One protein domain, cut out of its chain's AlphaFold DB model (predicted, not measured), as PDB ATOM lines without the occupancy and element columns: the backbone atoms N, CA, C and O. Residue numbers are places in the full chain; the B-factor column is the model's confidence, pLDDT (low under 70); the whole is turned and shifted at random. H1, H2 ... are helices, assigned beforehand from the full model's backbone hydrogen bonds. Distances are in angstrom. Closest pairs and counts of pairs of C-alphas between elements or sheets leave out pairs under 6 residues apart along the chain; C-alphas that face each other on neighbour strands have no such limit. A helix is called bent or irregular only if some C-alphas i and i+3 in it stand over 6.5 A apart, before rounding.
ATOM      1  N   TYR A 278     136.524 157.080 162.745       97.50
ATOM      2  CA  TYR A 278     135.839 158.184 163.428       97.50
ATOM      3  C   TYR A 278     134.348 158.239 163.088       97.50
ATOM      4  O   TYR A 278     133.554 158.608 163.950       97.50
ATOM      5  N   TYR A 279     133.959 157.823 161.877       98.00
ATOM      6  CA  TYR A 279     132.551 157.615 161.541       98.00
ATOM      7  C   TYR A 279     131.953 156.529 162.445       98.00
ATOM      8  O   TYR A 279     130.943 156.764 163.102       98.00
ATOM      9  N   PHE A 280     132.626 155.381 162.581       97.75
ATOM     10  CA  PHE A 280     132.177 154.299 163.467       97.75
ATOM     11  C   PHE A 280     132.165 154.695 164.952       97.75
ATOM     12  O   PHE A 280     131.291 154.259 165.698       97.75
ATOM     13  N   PHE A 281     133.090 155.554 165.387       98.00
ATOM     14  CA  PHE A 281     133.084 156.113 166.740       98.00
ATOM     15  C   PHE A 281     131.856 156.992 166.982       98.00
ATOM     16  O   PHE A 281     131.181 156.848 168.000       98.00
ATOM     17  N   ALA A 282     131.532 157.867 166.033       98.44
ATOM     18  CA  ALA A 282     130.342 158.699 166.115       98.44
ATOM     19  C   ALA A 282     129.051 157.873 166.019       98.44
ATOM     20  O   ALA A 282     128.104 158.135 166.756       98.44
ATOM     21  N   LEU A 283     129.037 156.817 165.201       98.00
ATOM     22  CA  LEU A 283     127.938 155.857 165.140       98.00
ATOM     23  C   LEU A 283     127.714 155.179 166.502       98.00
ATOM     24  O   LEU A 283     126.582 155.094 166.964       98.00
ATOM     25  N   ALA A 284     128.787 154.769 167.187       97.25
ATOM     26  CA  ALA A 284     128.718 154.202 168.535       97.25
ATOM     27  C   ALA A 284     128.198 155.195 169.590       97.25
ATOM     28  O   ALA A 284     127.579 154.776 170.569       97.25
ATOM     29  N   ALA A 285     128.424 156.496 169.396       97.00
ATOM     30  CA  ALA A 285     127.935 157.544 170.286       97.00
ATOM     31  C   ALA A 285     126.454 157.878 170.063       97.00
ATOM     32  O   ALA A 285     125.692 157.976 171.027       97.00
ATOM     33  N   THR A 286     126.051 158.030 168.800       97.44
ATOM     34  CA  THR A 286     124.704 158.468 168.410       97.44
ATOM     35  C   THR A 286     123.706 157.308 168.385       97.44
ATOM     36  O   THR A 286     122.552 157.479 168.776       97.44
ATOM     37  N   TYR A 287     124.158 156.109 168.006       97.19
ATOM     38  CA  TYR A 287     123.337 154.910 167.815       97.19
ATOM     39  C   TYR A 287     123.856 153.696 168.620       97.19
ATOM     40  O   TYR A 287     124.071 152.616 168.063       97.19
ATOM     41  N   PRO A 288     124.055 153.826 169.947       95.06
ATOM     42  CA  PRO A 288     124.701 152.793 170.759       95.06
ATOM     43  C   PRO A 288     123.930 151.469 170.775       95.06
ATOM     44  O   PRO A 288     124.550 150.414 170.801       95.06
ATOM     45  N   ASP A 289     122.598 151.498 170.719       91.31
ATOM     46  CA  ASP A 289     121.785 150.275 170.769       91.31
ATOM     47  C   ASP A 289     121.910 149.469 169.462       91.31
ATOM     48  O   ASP A 289     122.005 148.242 169.489       91.31
ATOM     49  N   ILE A 290     122.008 150.160 168.318       94.25
ATOM     50  CA  ILE A 290     122.294 149.548 167.012       94.25
ATOM     51  C   ILE A 290     123.683 148.906 167.039       94.25
ATOM     52  O   ILE A 290     123.831 147.731 166.701       94.25
ATOM     53  N   VAL A 291     124.697 149.648 167.491       95.75
ATOM     54  CA  VAL A 291     126.079 149.151 167.559       95.75
ATOM     55  C   VAL A 291     126.213 147.970 168.522       95.75
ATOM     56  O   VAL A 291     126.896 147.000 168.200       95.75
ATOM     57  N   TYR A 292     125.533 148.013 169.671       93.12
ATOM     58  CA  TYR A 292     125.484 146.900 170.617       93.12
ATOM     59  C   TYR A 292     124.928 145.641 169.955       93.12
ATOM     60  O   TYR A 292     125.557 144.587 170.028       93.12
ATOM     61  N   ASN A 293     123.787 145.755 169.268       90.69
ATOM     62  CA  ASN A 293     123.163 144.621 168.594       90.69
ATOM     63  C   ASN A 293     124.085 144.021 167.528       90.69
ATOM     64  O   ASN A 293     124.263 142.814 167.521       90.69
ATOM     65  N   ILE A 294     124.726 144.843 166.690       91.31
ATOM     66  CA  ILE A 294     125.647 144.366 165.640       91.31
ATOM     67  C   ILE A 294     126.844 143.616 166.230       91.31
ATOM     68  O   ILE A 294     127.255 142.583 165.701       91.31
ATOM     69  N   LEU A 295     127.440 144.154 167.297       90.38
ATOM     70  CA  LEU A 295     128.652 143.585 167.882       90.38
ATOM     71  C   LEU A 295     128.375 142.307 168.670       90.38
ATOM     72  O   LEU A 295     129.198 141.404 168.630       90.38
ATOM     73  N   THR A 296     127.227 142.226 169.339       86.88
ATOM     74  CA  THR A 296     126.833 141.071 170.163       86.88
ATOM     75  C   THR A 296     126.026 140.022 169.398       86.88
ATOM     76  O   THR A 296     125.605 139.012 169.964       86.88
ATOM     77  N   GLU A 297     125.788 140.233 168.102       81.50
ATOM     78  CA  GLU A 297     125.020 139.297 167.294       81.50
ATOM     79  C   GLU A 297     125.773 137.980 167.092       81.50
ATOM     80  O   GLU A 297     126.857 137.940 166.494       81.50
ATOM     81  N   GLY A 298     125.146 136.899 167.561       67.19
ATOM     82  CA  GLY A 298     125.730 135.561 167.531       67.19
ATOM     83  C   GLY A 298     126.902 135.394 168.498       67.19
ATOM     84  O   GLY A 298     127.716 134.511 168.287       67.19
ATOM     85  N   GLU A 299     127.047 136.253 169.513       63.09
ATOM     86  CA  GLU A 299     128.027 136.027 170.578       63.09
ATOM     87  C   GLU A 299     127.365 135.299 171.756       63.09
ATOM     88  O   GLU A 299     126.579 135.877 172.511       63.09
ATOM     89  N   ASP A 300     127.714 134.025 171.940       49.47
ATOM     90  CA  ASP A 300     127.323 133.217 173.107       49.47
ATOM     91  C   ASP A 300     128.071 133.636 174.395       49.47
ATOM     92  O   ASP A 300     127.668 133.317 175.522       49.47
ATOM     93  N   GLU A 301     129.168 134.389 174.259       55.00
ATOM     94  CA  GLU A 301     130.010 134.796 175.379       55.00
ATOM     95  C   GLU A 301     129.541 136.106 176.021       55.00
ATOM     96  O   GLU A 301     129.802 137.217 175.557       55.00
ATOM     97  N   ALA A 302     128.948 135.981 177.211       58.84
ATOM     98  CA  ALA A 302     128.576 137.113 178.062       58.84
ATOM     99  C   ALA A 302     129.740 138.091 178.353       58.84
ATOM    100  O   ALA A 302     129.504 139.224 178.776       58.84
ATOM    101  N   GLN A 303     130.998 137.671 178.175       56.22
ATOM    102  CA  GLN A 303     132.171 138.497 178.445       56.22
ATOM    103  C   GLN A 303     132.392 139.589 177.386       56.22
ATOM    104  O   GLN A 303     132.655 140.728 177.776       56.22
ATOM    105  N   ASP A 304     132.241 139.288 176.095       68.38
ATOM    106  CA  ASP A 304     132.425 140.280 175.024       68.38
ATOM    107  C   ASP A 304     131.247 141.270 174.980       68.38
ATOM    108  O   ASP A 304     131.461 142.484 174.911       68.38
ATOM    109  N   SER A 305     130.023 140.799 175.245       78.12
ATOM    110  CA  SER A 305     128.845 141.669 175.419       78.12
ATOM    111  C   SER A 305     129.014 142.706 176.539       78.12
ATOM    112  O   SER A 305     128.623 143.864 176.396       78.12
ATOM    113  N   ASN A 306     129.632 142.324 177.661       78.44
ATOM    114  CA  ASN A 306     129.885 143.237 178.776       78.44
ATOM    115  C   ASN A 306     130.967 144.286 178.459       78.44
ATOM    116  O   ASN A 306     130.871 145.426 178.919       78.44
ATOM    117  N   GLU A 307     131.996 143.914 177.690       81.75
ATOM    118  CA  GLU A 307     133.034 144.839 177.217       81.75
ATOM    119  C   GLU A 307     132.431 145.885 176.276       81.75
ATOM    120  O   GLU A 307     132.611 147.087 176.488       81.75
ATOM    121  N   VAL A 308     131.642 145.431 175.296       87.81
ATOM    122  CA  VAL A 308     130.898 146.294 174.372       87.81
ATOM    123  C   VAL A 308     129.974 147.229 175.152       87.81
ATOM    124  O   VAL A 308     130.014 148.444 174.958       87.81
ATOM    125  N   MET A 309     129.204 146.699 176.106       84.50
ATOM    126  CA  MET A 309     128.306 147.493 176.947       84.50
ATOM    127  C   MET A 309     129.043 148.583 177.731       84.50
ATOM    128  O   MET A 309     128.565 149.718 177.796       84.50
ATOM    129  N   LEU A 310     130.200 148.264 178.321       83.56
ATOM    130  CA  LEU A 310     131.012 149.226 179.066       83.56
ATOM    131  C   LEU A 310     131.479 150.372 178.161       83.56
ATOM    132  O   LEU A 310     131.319 151.540 178.524       83.56
ATOM    133  N   VAL A 311     132.037 150.051 176.991       89.12
ATOM    134  CA  VAL A 311     132.525 151.050 176.030       89.12
ATOM    135  C   VAL A 311     131.377 151.937 175.546       89.12
ATOM    136  O   VAL A 311     131.463 153.158 175.665       89.12
ATOM    137  N   LEU A 312     130.275 151.346 175.076       90.88
ATOM    138  CA  LEU A 312     129.141 152.096 174.532       90.88
ATOM    139  C   LEU A 312     128.454 152.960 175.588       90.88
ATOM    140  O   LEU A 312     128.121 154.108 175.310       90.88
ATOM    141  N   SER A 313     128.303 152.459 176.815       84.69
ATOM    142  CA  SER A 313     127.753 153.261 177.914       84.69
ATOM    143  C   SER A 313     128.651 154.460 178.216       84.69
ATOM    144  O   SER A 313     128.160 155.568 178.392       84.69
ATOM    145  N   THR A 314     129.971 154.259 178.220       86.31
ATOM    146  CA  THR A 314     130.945 155.329 178.476       86.31
ATOM    147  C   THR A 314     130.857 156.424 177.410       86.31
ATOM    148  O   THR A 314     130.727 157.601 177.743       86.31
ATOM    149  N   ILE A 315     130.852 156.032 176.133       92.88
ATOM    150  CA  ILE A 315     130.725 156.945 174.990       92.88
ATOM    151  C   ILE A 315     129.363 157.663 175.014       92.88
ATOM    152  O   ILE A 315     129.313 158.880 174.855       92.88
ATOM    153  N   LYS A 316     128.259 156.947 175.276       90.06
ATOM    154  CA  LYS A 316     126.900 157.519 175.343       90.06
ATOM    155  C   LYS A 316     126.781 158.587 176.431       90.06
ATOM    156  O   LYS A 316     126.175 159.632 176.201       90.06
ATOM    157  N   LEU A 317     127.358 158.345 177.609       86.00
ATOM    158  CA  LEU A 317     127.366 159.327 178.696       86.00
ATOM    159  C   LEU A 317     128.176 160.569 178.303       86.00
ATOM    160  O   LEU A 317     127.711 161.685 178.507       86.00
ATOM    161  N   ALA A 318     129.355 160.388 177.696       90.00
ATOM    162  CA  ALA A 318     130.174 161.486 177.177       90.00
ATOM    163  C   ALA A 318     129.448 162.344 176.143       90.00
ATOM    164  O   ALA A 318     129.450 163.570 176.256       90.00
ATOM    165  N   TYR A 319     128.764 161.696 175.203       94.88
ATOM    166  CA  TYR A 319     127.952 162.353 174.189       94.88
ATOM    167  C   TYR A 319     126.803 163.174 174.801       94.88
ATOM    168  O   TYR A 319     126.536 164.299 174.377       94.88
ATOM    169  N   LYS A 320     126.131 162.662 175.841       90.50
ATOM    170  CA  LYS A 320     125.067 163.406 176.537       90.50
ATOM    171  C   LYS A 320     125.600 164.606 177.323       90.50
ATOM    172  O   LYS A 320     125.000 165.678 177.264       90.50
ATOM    173  N   ALA A 321     126.718 164.451 178.027       89.19
ATOM    174  CA  ALA A 321     127.219 165.481 178.935       89.19
ATOM    175  C   ALA A 321     127.986 166.610 178.223       89.19
ATOM    176  O   ALA A 321     127.843 167.772 178.595       89.19
ATOM    177  N   ASN A 322     128.757 166.305 177.174       94.31
ATOM    178  CA  ASN A 322     129.774 167.229 176.663       94.31
ATOM    179  C   ASN A 322     129.459 167.749 175.251       94.31
ATOM    180  O   ASN A 322     129.195 166.979 174.325       94.31
ATOM    181  N   GLN A 323     129.505 169.074 175.071       97.19
ATOM    182  CA  GLN A 323     129.221 169.721 173.784       97.19
ATOM    183  C   GLN A 323     130.300 169.441 172.729       97.19
ATOM    184  O   GLN A 323     129.953 169.153 171.585       97.19
ATOM    185  N   ASP A 324     131.582 169.491 173.098       97.56
ATOM    186  CA  ASP A 324     132.701 169.204 172.190       97.56
ATOM    187  C   ASP A 324     132.646 167.759 171.670       97.56
ATOM    188  O   ASP A 324     132.912 167.510 170.496       97.56
ATOM    189  N   PHE A 325     132.205 166.817 172.512       98.00
ATOM    190  CA  PHE A 325     131.991 165.425 172.115       98.00
ATOM    191  C   PHE A 325     130.901 165.290 171.048       98.00
ATOM    192  O   PHE A 325     131.078 164.568 170.063       98.00
ATOM    193  N   ARG A 326     129.766 165.985 171.225       98.25
ATOM    194  CA  ARG A 326     128.673 165.983 170.240       98.25
ATOM    195  C   ARG A 326     129.105 166.602 168.924       98.25
ATOM    196  O   ARG A 326     128.816 166.027 167.879       98.25
ATOM    197  N   GLU A 327     129.805 167.732 168.973       98.50
ATOM    198  CA  GLU A 327     130.271 168.394 167.756       98.50
ATOM    199  C   GLU A 327     131.289 167.520 167.015       98.50
ATOM    200  O   GLU A 327     131.135 167.304 165.816       98.50
ATOM    201  N   PHE A 328     132.235 166.892 167.722       98.62
ATOM    202  CA  PHE A 328     133.148 165.914 167.125       98.62
ATOM    203  C   PHE A 328     132.392 164.792 166.394       98.62
ATOM    204  O   PHE A 328     132.695 164.487 165.239       98.62
ATOM    205  N   CYS A 329     131.387 164.193 167.042       98.56
ATOM    206  CA  CYS A 329     130.602 163.106 166.450       98.56
ATOM    207  C   CYS A 329     129.797 163.577 165.233       98.56
ATOM    208  O   CYS A 329     129.803 162.917 164.196       98.56
ATOM    209  N   LYS A 330     129.162 164.749 165.322       98.44
ATOM    210  CA  LYS A 330     128.425 165.367 164.215       98.44
ATOM    211  C   LYS A 330     129.326 165.603 163.001       98.44
ATOM    212  O   LYS A 330     128.964 165.233 161.888       98.44
ATOM    213  N   GLN A 331     130.519 166.158 163.208       98.50
ATOM    214  CA  GLN A 331     131.478 166.419 162.129       98.50
ATOM    215  C   GLN A 331     132.054 165.125 161.537       98.50
ATOM    216  O   GLN A 331     132.323 165.043 160.333       98.50
ATOM    217  N   ALA A 332     132.208 164.086 162.361       98.25
ATOM    218  CA  ALA A 332     132.600 162.760 161.907       98.25
ATOM    219  C   ALA A 332     131.534 162.115 161.003       98.25
ATOM    220  O   ALA A 332     131.893 161.686 159.904       98.25
ATOM    221  N   LEU A 333     130.257 162.122 161.412       98.12
ATOM    222  CA  LEU A 333     129.123 161.622 160.616       98.12
ATOM    223  C   LEU A 333     128.956 162.404 159.307       98.12
ATOM    224  O   LEU A 333     128.800 161.808 158.244       98.12
ATOM    225  N   ALA A 334     129.102 163.732 159.358       97.25
ATOM    226  CA  ALA A 334     129.000 164.602 158.187       97.25
ATOM    227  C   ALA A 334     130.158 164.449 157.179       97.25
ATOM    228  O   ALA A 334     130.084 164.978 156.072       97.25
ATOM    229  N   GLY A 335     131.241 163.746 157.531       96.44
ATOM    230  CA  GLY A 335     132.390 163.571 156.640       96.44
ATOM    231  C   GLY A 335     133.392 164.738 156.628       96.44
ATOM    232  O   GLY A 335     134.292 164.714 155.790       96.44
ATOM    233  N   ASN A 336     133.274 165.696 157.561       97.44
ATOM    234  CA  ASN A 336     134.019 166.973 157.584       97.44
ATOM    235  C   ASN A 336     134.955 167.141 158.800       97.44
ATOM    236  O   ASN A 336     135.512 168.212 159.031       97.44
ATOM    237  N   LEU A 337     135.130 166.083 159.601       97.94
ATOM    238  CA  LEU A 337     135.928 166.101 160.831       97.94
ATOM    239  C   LEU A 337     137.331 166.697 160.666       97.94
ATOM    240  O   LEU A 337     137.784 167.436 161.536       97.94
ATOM    241  N   TYR A 338     138.051 166.347 159.599       97.44
ATOM    242  CA  TYR A 338     139.433 166.802 159.452       97.44
ATOM    243  C   TYR A 338     139.504 168.302 159.185       97.44
ATOM    244  O   TYR A 338     140.359 168.976 159.750       97.44
ATOM    245  N   GLU A 339     138.620 168.799 158.328       97.81
ATOM    246  CA  GLU A 339     138.494 170.201 157.957       97.81
ATOM    247  C   GLU A 339     138.095 171.034 159.185       97.81
ATOM    248  O   GLU A 339     138.815 171.964 159.543       97.81
ATOM    249  N   TRP A 340     137.067 170.598 159.921       98.25
ATOM    250  CA  TRP A 340     136.659 171.223 161.183       98.25
ATOM    251  C   TRP A 340     137.803 171.268 162.213       98.25
ATOM    252  O   TRP A 340     138.103 172.311 162.788       98.25
ATOM    253  N   MET A 341     138.536 170.166 162.399       98.25
ATOM    254  CA  MET A 341     139.677 170.131 163.324       98.25
ATOM    255  C   MET A 341     140.832 171.059 162.905       98.25
ATOM    256  O   MET A 341     141.568 171.536 163.772       98.25
ATOM    257  N   VAL A 342     141.040 171.301 161.602       98.38
ATOM    258  CA  VAL A 342     142.037 172.278 161.126       98.38
ATOM    259  C   VAL A 342     141.638 173.684 161.563       98.38
ATOM    260  O   VAL A 342     142.488 174.414 162.080       98.38
ATOM    261  N   GLU A 343     140.372 174.049 161.377       98.12
ATOM    262  CA  GLU A 343     139.829 175.355 161.760       98.12
ATOM    263  C   GLU A 343     139.939 175.569 163.271       98.12
ATOM    264  O   GLU A 343     140.524 176.558 163.720       98.12
ATOM    265  N   GLU A 344     139.492 174.592 164.059       98.00
ATOM    266  CA  GLU A 344     139.528 174.669 165.518       98.00
ATOM    267  C   GLU A 344     140.953 174.747 166.079       98.00
ATOM    268  O   GLU A 344     141.244 175.556 166.955       98.00
ATOM    269  N   LEU A 345     141.897 173.950 165.569       97.44
ATOM    270  CA  LEU A 345     143.290 174.041 166.018       97.44
ATOM    271  C   LEU A 345     143.926 175.378 165.619       97.44
ATOM    272  O   LEU A 345     144.691 175.955 166.395       97.44
ATOM    273  N   THR A 346     143.584 175.895 164.439       97.38
ATOM    274  CA  THR A 346     144.074 177.195 163.970       97.38
ATOM    275  C   THR A 346     143.533 178.332 164.836       97.38
ATOM    276  O   THR A 346     144.299 179.232 165.182       97.38
ATOM    277  N   SER A 347     142.271 178.259 165.278       97.25
ATOM    278  CA  SER A 347     141.673 179.235 166.205       97.25
ATOM    279  C   SER A 347     142.383 179.272 167.567       97.25
ATOM    280  O   SER A 347     142.435 180.314 168.219       97.25
ATOM    281  N   LYS A 348     143.024 178.165 167.972       97.06
ATOM    282  CA  LYS A 348     143.893 178.068 169.162       97.06
ATOM    283  C   LYS A 348     145.362 178.436 168.897       97.06
ATOM    284  O   LYS A 348     146.218 178.182 169.741       97.06
ATOM    285  N   GLY A 349     145.682 178.996 167.728       96.75
ATOM    286  CA  GLY A 349     147.044 179.384 167.345       96.75
ATOM    287  C   GLY A 349     147.936 178.222 166.889       96.75
ATOM    288  O   GLY A 349     149.151 178.386 166.760       96.75
ATOM    289  N   ILE A 350     147.370 177.037 166.628       96.31
ATOM    290  CA  ILE A 350     148.113 175.862 166.161       96.31
ATOM    291  C   ILE A 350     147.965 175.745 164.645       96.31
ATOM    292  O   ILE A 350     147.017 175.153 164.134       96.31
ATOM    293  N   ARG A 351     148.956 176.254 163.907       95.44
ATOM    294  CA  ARG A 351     148.998 176.116 162.445       95.44
ATOM    295  C   ARG A 351     149.135 174.644 162.043       95.44
ATOM    296  O   ARG A 351     150.141 173.997 162.340       95.44
ATOM    297  N   THR A 352     148.146 174.129 161.322       96.12
ATOM    298  CA  THR A 352     148.096 172.732 160.876       96.12
ATOM    299  C   THR A 352     147.473 172.615 159.481       96.12
ATOM    300  O   THR A 352     147.109 173.613 158.868       96.12
ATOM    301  N   ASP A 353     147.417 171.396 158.956       96.56
ATOM    302  CA  ASP A 353     146.740 171.037 157.711       96.56
ATOM    303  C   ASP A 353     146.025 169.690 157.885       96.56
ATOM    304  O   ASP A 353     146.217 168.987 158.884       96.56
ATOM    305  N   ARG A 354     145.197 169.327 156.904       95.12
ATOM    306  CA  ARG A 354     144.376 168.112 156.926       95.12
ATOM    307  C   ARG A 354     145.194 166.838 157.172       95.12
ATOM    308  O   ARG A 354     144.795 165.986 157.968       95.12
ATOM    309  N   ASP A 355     146.352 166.707 156.528       93.12
ATOM    310  CA  ASP A 355     147.200 165.517 156.645       93.12
ATOM    311  C   ASP A 355     147.864 165.422 158.022       93.12
ATOM    312  O   ASP A 355     147.985 164.328 158.586       93.12
ATOM    313  N   LYS A 356     148.278 166.558 158.596       95.44
ATOM    314  CA  LYS A 356     148.778 166.627 159.974       95.44
ATOM    315  C   LYS A 356     147.688 166.297 160.981       95.44
ATOM    316  O   LYS A 356     147.945 165.496 161.877       95.44
ATOM    317  N   VAL A 357     146.479 166.838 160.818       96.50
ATOM    318  CA  VAL A 357     145.332 166.516 161.681       96.50
ATOM    319  C   VAL A 357     145.021 165.025 161.629       96.50
ATOM    320  O   VAL A 357     144.935 164.391 162.679       96.50
ATOM    321  N   LYS A 358     144.960 164.422 160.435       94.44
ATOM    322  CA  LYS A 358     144.762 162.972 160.285       94.44
ATOM    323  C   LYS A 358     145.828 162.164 161.039       94.44
ATOM    324  O   LYS A 358     145.505 161.202 161.733       94.44
ATOM    325  N   LYS A 359     147.097 162.578 160.955       92.62
ATOM    326  CA  LYS A 359     148.215 161.952 161.688       92.62
ATOM    327  C   LYS A 359     148.182 162.203 163.197       92.62
ATOM    328  O   LYS A 359     148.817 161.448 163.926       92.62
ATOM    329  N   MET A 360     147.487 163.238 163.667       95.19
ATOM    330  CA  MET A 360     147.300 163.527 165.091       95.19
ATOM    331  C   MET A 360     146.125 162.748 165.681       95.19
ATOM    332  O   MET A 360     146.277 162.145 166.738       95.19
ATOM    333  N   LEU A 361     144.970 162.730 165.011       95.31
ATOM    334  CA  LEU A 361     143.754 162.100 165.533       95.31
ATOM    335  C   LEU A 361     143.938 160.603 165.783       95.31
ATOM    336  O   LEU A 361     143.469 160.097 166.796       95.31
ATOM    337  N   MET A 362     144.642 159.891 164.897       91.38
ATOM    338  CA  MET A 362     144.816 158.440 165.022       91.38
ATOM    339  C   MET A 362     145.542 158.059 166.324       91.38
ATOM    340  O   MET A 362     144.920 157.419 167.166       91.38
ATOM    341  N   PRO A 363     146.788 158.499 166.583       91.25
ATOM    342  CA  PRO A 363     147.433 158.241 167.871       91.25
ATOM    343  C   PRO A 363     146.758 158.984 169.036       91.25
ATOM    344  O   PRO A 363     146.776 158.511 170.166       91.25
ATOM    345  N   GLY A 364     146.132 160.138 168.794       92.19
ATOM    346  CA  GLY A 364     145.435 160.893 169.835       92.19
ATOM    347  C   GLY A 364     144.256 160.138 170.452       92.19
ATOM    348  O   GLY A 364     144.077 160.175 171.668       92.19
ATOM    349  N   LEU A 365     143.482 159.435 169.622       92.81
ATOM    350  CA  LEU A 365     142.261 158.740 170.032       92.81
ATOM    351  C   LEU A 365     142.450 157.233 170.215       92.81
ATOM    352  O   LEU A 365     141.769 156.639 171.046       92.81
ATOM    353  N   MET A 366     143.370 156.616 169.470       89.94
ATOM    354  CA  MET A 366     143.518 155.155 169.429       89.94
ATOM    355  C   MET A 366     144.689 154.623 170.260       89.94
ATOM    356  O   MET A 366     144.732 153.425 170.524       89.94
ATOM    357  N   SER A 367     145.621 155.479 170.689       85.69
ATOM    358  CA  SER A 367     146.777 155.061 171.495       85.69
ATOM    359  C   SER A 367     146.597 155.338 172.991       85.69
ATOM    360  O   SER A 367     145.734 156.117 173.430       85.69
ATOM    361  N   ASP A 368     147.472 154.717 173.782       77.94
ATOM    362  CA  ASP A 368     147.676 155.021 175.199       77.94
ATOM    363  C   ASP A 368     148.069 156.506 175.388       77.94
ATOM    364  O   ASP A 368     148.708 157.137 174.540       77.94
ATOM    365  N   GLU A 369     147.667 157.082 176.521       71.06
ATOM    366  CA  GLU A 369     148.092 158.396 177.006       71.06
ATOM    367  C   GLU A 369     149.614 158.604 176.967       71.06
ATOM    368  O   GLU A 369     150.084 159.674 176.574       71.06
ATOM    369  N   LEU A 370     150.398 157.587 177.336       71.31
ATOM    370  CA  LEU A 370     151.859 157.680 177.376       71.31
ATOM    371  C   LEU A 370     152.486 157.754 175.980       71.31
ATOM    372  O   LEU A 370     153.463 158.478 175.788       71.31
ATOM    373  N   GLU A 371     151.908 157.060 174.999       74.06
ATOM    374  CA  GLU A 371     152.435 156.974 173.631       74.06
ATOM    375  C   GLU A 371     152.214 158.272 172.843       74.06
ATOM    376  O   GLU A 371     153.022 158.639 171.989       74.06
ATOM    377  N   ALA A 372     151.139 159.005 173.155       86.75
ATOM    378  CA  ALA A 372     150.700 160.168 172.385       86.75
ATOM    379  C   ALA A 372     150.546 161.458 173.210       86.75
ATOM    380  O   ALA A 372     149.927 162.413 172.739       86.75
ATOM    381  N   LYS A 373     151.142 161.553 174.408       89.00
ATOM    382  CA  LYS A 373     150.952 162.663 175.371       89.00
ATOM    383  C   LYS A 373     150.989 164.070 174.760       89.00
ATOM    384  O   LYS A 373     150.127 164.901 175.032       89.00
ATOM    385  N   LYS A 374     151.987 164.369 173.916       93.00
ATOM    386  CA  LYS A 374     152.108 165.687 173.254       93.00
ATOM    387  C   LYS A 374     150.974 165.943 172.257       93.00
ATOM    388  O   LYS A 374     150.524 167.077 172.134       93.00
ATOM    389  N   ILE A 375     150.540 164.909 171.539       94.44
ATOM    390  CA  ILE A 375     149.451 164.983 170.562       94.44
ATOM    391  C   ILE A 375     148.119 165.163 171.293       94.44
ATOM    392  O   ILE A 375     147.376 166.083 170.967       94.44
ATOM    393  N   LYS A 376     147.866 164.360 172.331       94.31
ATOM    394  CA  LYS A 376     146.651 164.437 173.149       94.31
ATOM    395  C   LYS A 376     146.486 165.787 173.832       94.31
ATOM    396  O   LYS A 376     145.402 166.345 173.779       94.31
ATOM    397  N   ARG A 377     147.567 166.382 174.354       94.25
ATOM    398  CA  ARG A 377     147.540 167.760 174.881       94.25
ATOM    399  C   ARG A 377     147.089 168.789 173.848       94.25
ATOM    400  O   ARG A 377     146.341 169.687 174.197       94.25
ATOM    401  N   LYS A 378     147.539 168.674 172.594       95.75
ATOM    402  CA  LYS A 378     147.127 169.595 171.521       95.75
ATOM    403  C   LYS A 378     145.662 169.397 171.150       95.75
ATOM    404  O   LYS A 378     144.934 170.371 171.041       95.75
ATOM    405  N   LEU A 379     145.242 168.144 170.969       96.94
ATOM    406  CA  LEU A 379     143.854 167.817 170.642       96.94
ATOM    407  C   LEU A 379     142.899 168.192 171.781       96.94
ATOM    408  O   LEU A 379     141.819 168.701 171.516       96.94
ATOM    409  N   GLY A 380     143.320 168.029 173.036       96.62
ATOM    410  CA  GLY A 380     142.538 168.373 174.223       96.62
ATOM    411  C   GLY A 380     142.275 169.872 174.400       96.62
ATOM    412  O   GLY A 380     141.455 170.236 175.229       96.62
ATOM    413  N   LEU A 381     142.912 170.748 173.616       96.81
ATOM    414  CA  LEU A 381     142.542 172.170 173.557       96.81
ATOM    415  C   LEU A 381     141.239 172.415 172.779       96.81
ATOM    416  O   LEU A 381     140.672 173.502 172.881       96.81
ATOM    417  N   VAL A 382     140.809 171.436 171.977       97.62
ATOM    418  CA  VAL A 382     139.639 171.513 171.088       97.62
ATOM    419  C   VAL A 382     138.587 170.473 171.470       97.62
ATOM    420  O   VAL A 382     137.413 170.801 171.577       97.62
ATOM    421  N   ILE A 383     139.015 169.232 171.706       97.75
ATOM    422  CA  ILE A 383     138.156 168.083 172.030       97.75
ATOM    423  C   ILE A 383     138.562 167.423 173.363       97.75
ATOM    424  O   ILE A 383     138.920 166.237 173.382       97.75
ATOM    425  N   PRO A 384     138.598 168.174 174.483       96.88
ATOM    426  CA  PRO A 384     139.036 167.656 175.779       96.88
ATOM    427  C   PRO A 384     138.273 166.403 176.218       96.88
ATOM    428  O   PRO A 384     138.912 165.427 176.618       96.88
ATOM    429  N   SER A 385     136.943 166.381 176.088       95.62
ATOM    430  CA  SER A 385     136.136 165.263 176.593       95.62
ATOM    431  C   SER A 385     136.319 163.997 175.751       95.62
ATOM    432  O   SER A 385     136.373 162.890 176.287       95.62
ATOM    433  N   VAL A 386     136.507 164.137 174.432       96.50
ATOM    434  CA  VAL A 386     136.812 163.005 173.538       96.50
ATOM    435  C   VAL A 386     138.152 162.373 173.921       96.50
ATOM    436  O   VAL A 386     138.254 161.152 174.051       96.50
ATOM    437  N   ILE A 387     139.179 163.198 174.157       95.31
ATOM    438  CA  ILE A 387     140.515 162.732 174.556       95.31
ATOM    439  C   ILE A 387     140.476 162.038 175.917       95.31
ATOM    440  O   ILE A 387     141.099 160.986 176.085       95.31
ATOM    441  N   GLU A 388     139.734 162.592 176.872       90.75
ATOM    442  CA  GLU A 388     139.565 162.012 178.199       90.75
ATOM    443  C   GLU A 388     138.920 160.623 178.134       90.75
ATOM    444  O   GLU A 388     139.486 159.654 178.651       90.75
ATOM    445  N   VAL A 389     137.789 160.502 177.435       90.94
ATOM    446  CA  VAL A 389     137.051 159.241 177.260       90.94
ATOM    447  C   VAL A 389     137.910 158.198 176.553       90.94
ATOM    448  O   VAL A 389     137.990 157.051 177.004       90.94
ATOM    449  N   CYS A 390     138.613 158.593 175.489       92.12
ATOM    450  CA  CYS A 390     139.552 157.710 174.804       92.12
ATOM    451  C   CYS A 390     140.696 157.261 175.716       92.12
ATOM    452  O   CYS A 390     141.073 156.089 175.702       92.12
ATOM    453  N   GLY A 391     141.224 158.159 176.551       88.50
ATOM    454  CA  GLY A 391     142.223 157.826 177.563       88.50
ATOM    455  C   GLY A 391     141.716 156.782 178.561       88.50
ATOM    456  O   GLY A 391     142.399 155.787 178.800       88.50
ATOM    457  N   ILE A 392     140.499 156.964 179.085       84.31
ATOM    458  CA  ILE A 392     139.870 156.044 180.045       84.31
ATOM    459  C   ILE A 392     139.664 154.652 179.440       84.31
ATOM    460  O   ILE A 392     139.915 153.652 180.114       84.31
ATOM    461  N   LEU A 393     139.204 154.570 178.189       86.88
ATOM    462  CA  LEU A 393     138.862 153.296 177.549       86.88
ATOM    463  C   LEU A 393     140.067 152.568 176.942       86.88
ATOM    464  O   LEU A 393     140.087 151.338 176.919       86.88
ATOM    465  N   ASN A 394     141.094 153.281 176.476       87.25
ATOM    466  CA  ASN A 394     142.300 152.631 175.954       87.25
ATOM    467  C   ASN A 394     143.222 152.135 177.071       87.25
ATOM    468  O   ASN A 394     143.969 151.176 176.858       87.25
ATOM    469  N   ARG A 395     143.148 152.752 178.258       79.88
ATOM    470  CA  ARG A 395     143.886 152.334 179.451       79.88
ATOM    471  C   ARG A 395     143.116 152.694 180.731       79.88
ATOM    472  O   ARG A 395     143.317 153.773 181.291       79.88
ATOM    473  N   PRO A 396     142.258 151.796 181.237       63.12
ATOM    474  CA  PRO A 396     141.581 152.024 182.506       63.12
ATOM    475  C   PRO A 396     142.605 151.948 183.652       63.12
ATOM    476  O   PRO A 396     142.998 150.861 184.046       63.12
ATOM    477  N   GLU A 397     143.064 153.085 184.183       64.88
ATOM    478  CA  GLU A 397     143.900 153.134 185.397       64.88
ATOM    479  C   GLU A 397     143.048 153.161 186.677       64.88
ATOM    480  O   GLU A 397     141.923 153.668 186.680       64.88
ATOM    481  N   GLU A 398     143.570 152.598 187.775       57.22
ATOM    482  CA  GLU A 398     142.806 152.352 189.011       57.22
ATOM    483  C   GLU A 398     142.408 153.675 189.671       57.22
ATOM    484  O   GLU A 398     141.282 153.828 190.145       57.22
ATOM    485  N   ASN A 399     143.280 154.680 189.558       54.69
ATOM    486  CA  ASN A 399     143.055 156.033 190.062       54.69
ATOM    487  C   ASN A 399     141.938 156.773 189.306       54.69
ATOM    488  O   ASN A 399     141.200 157.546 189.912       54.69
ATOM    489  N   ARG A 400     141.709 156.460 188.022       61.06
ATOM    490  CA  ARG A 400     140.592 157.030 187.244       61.06
ATOM    491  C   ARG A 400     139.254 156.351 187.534       61.06
ATOM    492  O   ARG A 400     138.234 156.681 186.930       61.06
ATOM    493  N   LEU A 401     139.217 155.352 188.421       58.78
ATOM    494  CA  LEU A 401     137.961 154.736 188.843       58.78
ATOM    495  C   LEU A 401     137.146 155.701 189.706       58.78
ATOM    496  O   LEU A 401     135.933 155.714 189.562       58.78
ATOM    497  N   ALA A 402     137.781 156.492 190.570       63.44
ATOM    498  CA  ALA A 402     137.085 157.473 191.403       63.44
ATOM    499  C   ALA A 402     136.469 158.599 190.554       63.44
ATOM    500  O   ALA A 402     135.286 158.890 190.699       63.44
ATOM    501  N   GLU A 403     137.238 159.135 189.605       63.53
ATOM    502  CA  GLU A 403     136.791 160.154 188.644       63.53
ATOM    503  C   GLU A 403     135.644 159.632 187.772       63.53
ATOM    504  O   GLU A 403     134.587 160.248 187.681       63.53
ATOM    505  N   TRP A 404     135.790 158.421 187.223       63.94
ATOM    506  CA  TRP A 404     134.728 157.777 186.447       63.94
ATOM    507  C   TRP A 404     133.469 157.516 187.275       63.94
ATOM    508  O   TRP A 404     132.354 157.605 186.771       63.94
ATOM    509  N   LYS A 405     133.630 157.159 188.550       64.44
ATOM    510  CA  LYS A 405     132.500 156.924 189.446       64.44
ATOM    511  C   LYS A 405     131.724 158.206 189.720       64.44
ATOM    512  O   LYS A 405     130.500 158.149 189.691       64.44
ATOM    513  N   ALA A 406     132.419 159.319 189.954       65.75
ATOM    514  CA  ALA A 406     131.795 160.633 190.090       65.75
ATOM    515  C   ALA A 406     131.052 161.009 188.798       65.75
ATOM    516  O   ALA A 406     129.861 161.297 188.836       65.75
ATOM    517  N   TYR A 407     131.713 160.838 187.651       61.88
ATOM    518  CA  TYR A 407     131.139 161.108 186.335       61.88
ATOM    519  C   TYR A 407     129.863 160.291 186.045       61.88
ATOM    520  O   TYR A 407     128.842 160.830 185.632       61.88
ATOM    521  N   VAL A 408     129.873 158.977 186.296       62.81
ATOM    522  CA  VAL A 408     128.692 158.118 186.077       62.81
ATOM    523  C   VAL A 408     127.571 158.416 187.075       62.81
ATOM    524  O   VAL A 408     126.402 158.282 186.719       62.81
ATOM    525  N   ALA A 409     127.903 158.797 188.312       64.62
ATOM    526  CA  ALA A 409     126.910 159.155 189.321       64.62
ATOM    527  C   ALA A 409     126.135 160.433 188.952       64.62
ATOM    528  O   ALA A 409     124.954 160.525 189.271       64.62
ATOM    529  N   GLU A 410     126.768 161.373 188.246       59.84
ATOM    530  CA  GLU A 410     126.137 162.621 187.795       59.84
ATOM    531  C   GLU A 410     125.241 162.449 186.557       59.84
ATOM    532  O   GLU A 410     124.218 163.117 186.442       59.84
ATOM    533  N   VAL A 411     125.588 161.545 185.631       56.44
ATOM    534  CA  VAL A 411     124.953 161.446 184.293       56.44
ATOM    535  C   VAL A 411     123.905 160.313 184.212       56.44
ATOM    536  O   VAL A 411     123.459 159.931 183.131       56.44
ATOM    537  N   GLY A 412     123.528 159.725 185.353       55.88
ATOM    538  CA  GLY A 412     122.768 158.477 185.445       55.88
ATOM    539  C   GLY A 412     121.503 158.428 184.591       55.88
ATOM    540  O   GLY A 412     120.582 159.186 184.854       55.88
ATOM    541  N   ASP A 413     121.437 157.513 183.608       54.31
ATOM    542  CA  ASP A 413     120.152 157.185 182.965       54.31
ATOM    543  C   ASP A 413     120.125 155.950 182.036       54.31
ATOM    544  O   ASP A 413     119.472 155.955 180.993       54.31
ATOM    545  N   MET A 414     120.842 154.858 182.340       45.38
ATOM    546  CA  MET A 414     120.604 153.625 181.556       45.38
ATOM    547  C   MET A 414     120.916 152.311 182.260       45.38
ATOM    548  O   MET A 414     120.224 151.322 182.034       45.38
ATOM    549  N   TYR A 415     121.920 152.287 183.137       55.38
ATOM    550  CA  TYR A 415     122.327 151.071 183.837       55.38
ATOM    551  C   TYR A 415     122.661 151.368 185.286       55.38
ATOM    552  O   TYR A 415     123.137 152.453 185.622       55.38
ATOM    553  N   SER A 416     122.427 150.386 186.155       58.97
ATOM    554  CA  SER A 416     122.751 150.558 187.564       58.97
ATOM    555  C   SER A 416     124.271 150.679 187.716       58.97
ATOM    556  O   SER A 416     125.035 149.803 187.303       58.97
ATOM    557  N   TYR A 417     124.719 151.771 188.332       60.09
ATOM    558  CA  TYR A 417     126.118 152.037 188.672       60.09
ATOM    559  C   TYR A 417     126.895 150.811 189.227       60.09
ATOM    560  O   TYR A 417     128.035 150.590 188.803       60.09
ATOM    561  N   PRO A 418     126.312 149.936 190.082       61.25
ATOM    562  CA  PRO A 418     126.990 148.725 190.554       61.25
ATOM    563  C   PRO A 418     127.414 147.749 189.446       61.25
ATOM    564  O   PRO A 418     128.453 147.096 189.572       61.25
ATOM    565  N   GLN A 419     126.649 147.652 188.354       64.38
ATOM    566  CA  GLN A 419     126.976 146.778 187.225       64.38
ATOM    567  C   GLN A 419     128.212 147.295 186.484       64.38
ATOM    568  O   GLN A 419     129.163 146.539 186.298       64.38
ATOM    569  N   LEU A 420     128.269 148.592 186.169       63.91
ATOM    570  CA  LEU A 420     129.411 149.195 185.470       63.91
ATOM    571  C   LEU A 420     130.715 149.093 186.279       63.91
ATOM    572  O   LEU A 420     131.772 148.795 185.722       63.91
ATOM    573  N   VAL A 421     130.650 149.269 187.605       64.50
ATOM    574  CA  VAL A 421     131.821 149.114 188.490       64.50
ATOM    575  C   VAL A 421     132.323 147.667 188.511       64.50
ATOM    576  O   VAL A 421     133.535 147.436 188.486       64.50
ATOM    577  N   LYS A 422     131.410 146.686 188.534       68.00
ATOM    578  CA  LYS A 422     131.763 145.261 188.493       68.00
ATOM    579  C   LYS A 422     132.425 144.891 187.164       68.00
ATOM    580  O   LYS A 422     133.454 144.218 187.183       68.00
ATOM    581  N   LEU A 423     131.885 145.378 186.046       65.31
ATOM    582  CA  LEU A 423     132.455 145.159 184.716       65.31
ATOM    583  C   LEU A 423     133.847 145.789 184.601       65.31
ATOM    584  O   LEU A 423     134.801 145.110 184.233       65.31
ATOM    585  N   LYS A 424     134.031 147.048 185.017       64.31
ATOM    586  CA  LYS A 424     135.336 147.722 184.899       64.31
ATOM    587  C   LYS A 424     136.451 147.021 185.688       64.31
ATOM    588  O   LYS A 424     137.569 146.932 185.188       64.31
ATOM    589  N   LYS A 425     136.161 146.448 186.868       65.31
ATOM    590  CA  LYS A 425     137.137 145.614 187.604       65.31
ATOM    591  C   LYS A 425     137.578 144.379 186.810       65.31
ATOM    592  O   LYS A 425     138.739 143.995 186.895       65.31
ATOM    593  N   GLN A 426     136.678 143.775 186.031       67.31
ATOM    594  CA  GLN A 426     136.999 142.624 185.179       67.31
ATOM    595  C   GLN A 426     137.846 143.025 183.961       67.31
ATOM    596  O   GLN A 426     138.718 142.264 183.545       67.31
ATOM    597  N   PHE A 427     137.636 144.227 183.421       66.75
ATOM    598  CA  PHE A 427     138.299 144.695 182.198       66.75
ATOM    599  C   PHE A 427     139.542 145.559 182.431       66.75
ATOM    600  O   PHE A 427     140.184 145.963 181.469       66.75
ATOM    601  N   TYR A 428     139.944 145.775 183.687       65.31
ATOM    602  CA  TYR A 428     141.103 146.590 184.076       65.31
ATOM    603  C   TYR A 428     142.421 146.217 183.369       65.31
ATOM    604  O   TYR A 428     143.309 147.044 183.195       65.31
ATOM    605  N   ARG A 429     142.563 144.955 182.947       65.88
ATOM    606  CA  ARG A 429     143.771 144.453 182.273       65.88
ATOM    607  C   ARG A 429     143.732 144.587 180.751       65.88
ATOM    608  O   ARG A 429     144.757 144.363 180.110       65.88
ATOM    609  N   LYS A 430     142.578 144.920 180.166       74.75
ATOM    610  CA  LYS A 430     142.431 145.046 178.716       74.75
ATOM    611  C   LYS A 430     142.816 146.460 178.280       74.75
ATOM    612  O   LYS A 430     142.456 147.444 178.920       74.75
ATOM    613  N   ARG A 431     143.580 146.543 177.193       80.00
ATOM    614  CA  ARG A 431     143.998 147.799 176.558       80.00
ATOM    615  C   ARG A 431     143.289 147.961 175.224       80.00
ATOM    616  O   ARG A 431     142.845 146.973 174.641       80.00
ATOM    617  N   ASN A 432     143.253 149.194 174.729       86.56
ATOM    618  CA  ASN A 432     142.795 149.519 173.376       86.56
ATOM    619  C   ASN A 432     141.349 149.072 173.094       86.56
ATOM    620  O   ASN A 432     141.052 148.595 171.998       86.56
ATOM    621  N   LEU A 433     140.447 149.242 174.070       89.19
ATOM    622  CA  LEU A 433     139.045 148.839 173.932       89.19
ATOM    623  C   LEU A 433     138.341 149.573 172.784       89.19
ATOM    624  O   LEU A 433     137.589 148.948 172.043       89.19
ATOM    625  N   ILE A 434     138.614 150.871 172.590       92.00
ATOM    626  CA  ILE A 434     138.026 151.633 171.478       92.00
ATOM    627  C   ILE A 434     138.544 151.123 170.131       92.00
ATOM    628  O   ILE A 434     137.711 150.720 169.322       92.00
ATOM    629  N   PRO A 435     139.868 151.078 169.859       92.25
ATOM    630  CA  PRO A 435     140.366 150.546 168.595       92.25
ATOM    631  C   PRO A 435     139.814 149.157 168.289       92.25
ATOM    632  O   PRO A 435     139.397 148.907 167.166       92.25
ATOM    633  N   LYS A 436     139.765 148.273 169.291       91.50
ATOM    634  CA  LYS A 436     139.240 146.918 169.134       91.50
ATOM    635  C   LYS A 436     137.766 146.925 168.726       91.50
ATOM    636  O   LYS A 436     137.400 146.307 167.729       91.50
ATOM    637  N   LEU A 437     136.932 147.663 169.464       93.31
ATOM    638  CA  LEU A 437     135.498 147.765 169.197       93.31
ATOM    639  C   LEU A 437     135.217 148.344 167.807       93.31
ATOM    640  O   LEU A 437     134.402 147.795 167.072       93.31
ATOM    641  N   LEU A 438     135.908 149.423 167.429       95.19
ATOM    642  CA  LEU A 438     135.695 150.082 166.140       95.19
ATOM    643  C   LEU A 438     136.118 149.200 164.967       95.19
ATOM    644  O   LEU A 438     135.416 149.164 163.964       95.19
ATOM    645  N   GLN A 439     137.222 148.460 165.097       93.31
ATOM    646  CA  GLN A 439     137.652 147.522 164.058       93.31
ATOM    647  C   GLN A 439     136.689 146.342 163.917       93.31
ATOM    648  O   GLN A 439     136.387 145.936 162.800       93.31
ATOM    649  N   ARG A 440     136.156 145.826 165.032       92.69
ATOM    650  CA  ARG A 440     135.118 144.787 164.991       92.69
ATOM    651  C   ARG A 440     133.838 145.301 164.338       92.69
ATOM    652  O   ARG A 440     133.260 144.598 163.517       92.69
ATOM    653  N   LEU A 441     133.418 146.525 164.661       94.62
ATOM    654  CA  LEU A 441     132.237 147.149 164.061       94.62
ATOM    655  C   LEU A 441     132.417 147.355 162.549       94.62
ATOM    656  O   LEU A 441     131.532 147.000 161.775       94.62
ATOM    657  N   GLU A 442     133.584 147.862 162.141       94.69
ATOM    658  CA  GLU A 442     134.003 148.001 160.742       94.69
ATOM    659  C   GLU A 442     133.910 146.654 160.013       94.69
ATOM    660  O   GLU A 442     133.218 146.559 159.003       94.69
ATOM    661  N   THR A 443     134.517 145.595 160.554       92.19
ATOM    662  CA  THR A 443     134.461 144.238 159.988       92.19
ATOM    663  C   THR A 443     133.025 143.738 159.847       92.19
ATOM    664  O   THR A 443     132.632 143.295 158.767       92.19
TER     665      THR A 443
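What this domain is: This is residues 278 to 443 of the 538 residues of an uncharacterized protein of Rufibacter immobilis (UniProt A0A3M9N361). The long helix H3 and the shorter H8 lie side by side and run opposite ways as a core, with H1, H4 and H11 crossing one side of it and H2 folding back along H3. On the opposite side the hairpin of H9 and H10 packs on H3 through H10, while H5, H6 and H7 make one end of the longest axis, with H6 packed on H8. The printed part has 166 residues with eleven named helices, H1 to H11 in chain order, and no named strand; its class is all helix. The helix packing is mostly crossed: of 15 touching pairs given a tilt, 4 are at a shallow one. The whole is compact, with a radius of gyration of the C-alphas of 15.6 A and spans of 47 by 33 by 28 A.

Where its parts are: H1, residues 278 to 286, begins with C-alpha 278 at (135.839, 158.184, 163.428). H2 holds residues 288 to 296. H3, residues 302 to 321, is the longest helix, 28.4 A from C-alpha 302 at (128.576, 137.113, 178.062) to C-alpha 321. H4 holds residues 323 to 333 and H5 residues 337 to 347. H6, residues 354 to 366, measures 18.0 A from first to last C-alpha. H7, residues 369 to 379, is irregular: C-alphas 371 and 374 are 8.7 A apart, against about 5 A in a regular helix. H8 holds residues 384 to 394, H9 residues 400 to 410 and H10 residues 417 to 427. H11, residues 433 to 443, ends with C-alpha 443 at (134.461, 144.238, 159.988).

How they stand to each other: H3 is the hub and touches six other helices. With residues 311 to 318 it touches H8 at a shallow tilt of 10 degrees, opposite ways; the closest C-alphas, of Val 311 and Leu 393, are 6.9 A apart. H2 and H3 form a helical hairpin at 17 degrees, closest at the C-alphas of Thr 296 and Ser 305, 5.7 A. H1 touches H3 about perpendicular, at 83 degrees, with the C-alphas of Ala 285 and Lys 316 5.2 A apart. H1 also touches H4, where the C-alphas of Ala 282 and Cys 329 are 4.4 A apart. H3 and H4 touch only at the corner by their link, closest at the C-alphas of Tyr 319 and Arg 326, 5.4 A. H11 touches H8 about perpendicular, at 85 degrees, with the C-alphas of Asn 394 and Leu 433 5.4 A apart. H10 touches residues 306 to 310 of H3 at a steep tilt of 58 degrees; the closest C-alphas, of Leu 310 and Leu 420, are 6.6 A apart. H9 and H10, a helical hairpin, only just touch, with 3 pairs of C-alphas within 8 A, the closest those of Val 408 and Tyr 417, 7.1 A. H6 touches H8 with residues 364 to 366, closest at the C-alphas of Leu 365 and Cys 390, 5.6 A. H6 and H7 are a helical hairpin, with the C-alphas of Gly 364 and Lys 376 5.0 A apart. H5 touches H6 about perpendicular, at 79 degrees, closest at the C-alphas of Tyr 338 and Arg 354, 5.7 A. Every O i to N i+4 pair is within hydrogen-bond range in H1, H2, H3, H4, H5, H8, H9, H10 and H11; in H6 it is 7 of 9 pairs and in H7 5 of 7.

The domain as a whole: The two C-alphas farthest apart, those of Asp 300 and Gly 349, are 50.5 A apart. The printed part has no cut. No link is long; those from H5 to H6 and from H9 to H10 are short, and the others are tight. The mean pLDDT of the printed part is 84.8, and it is under 70 at residues 298 to 304 and 396 to 429.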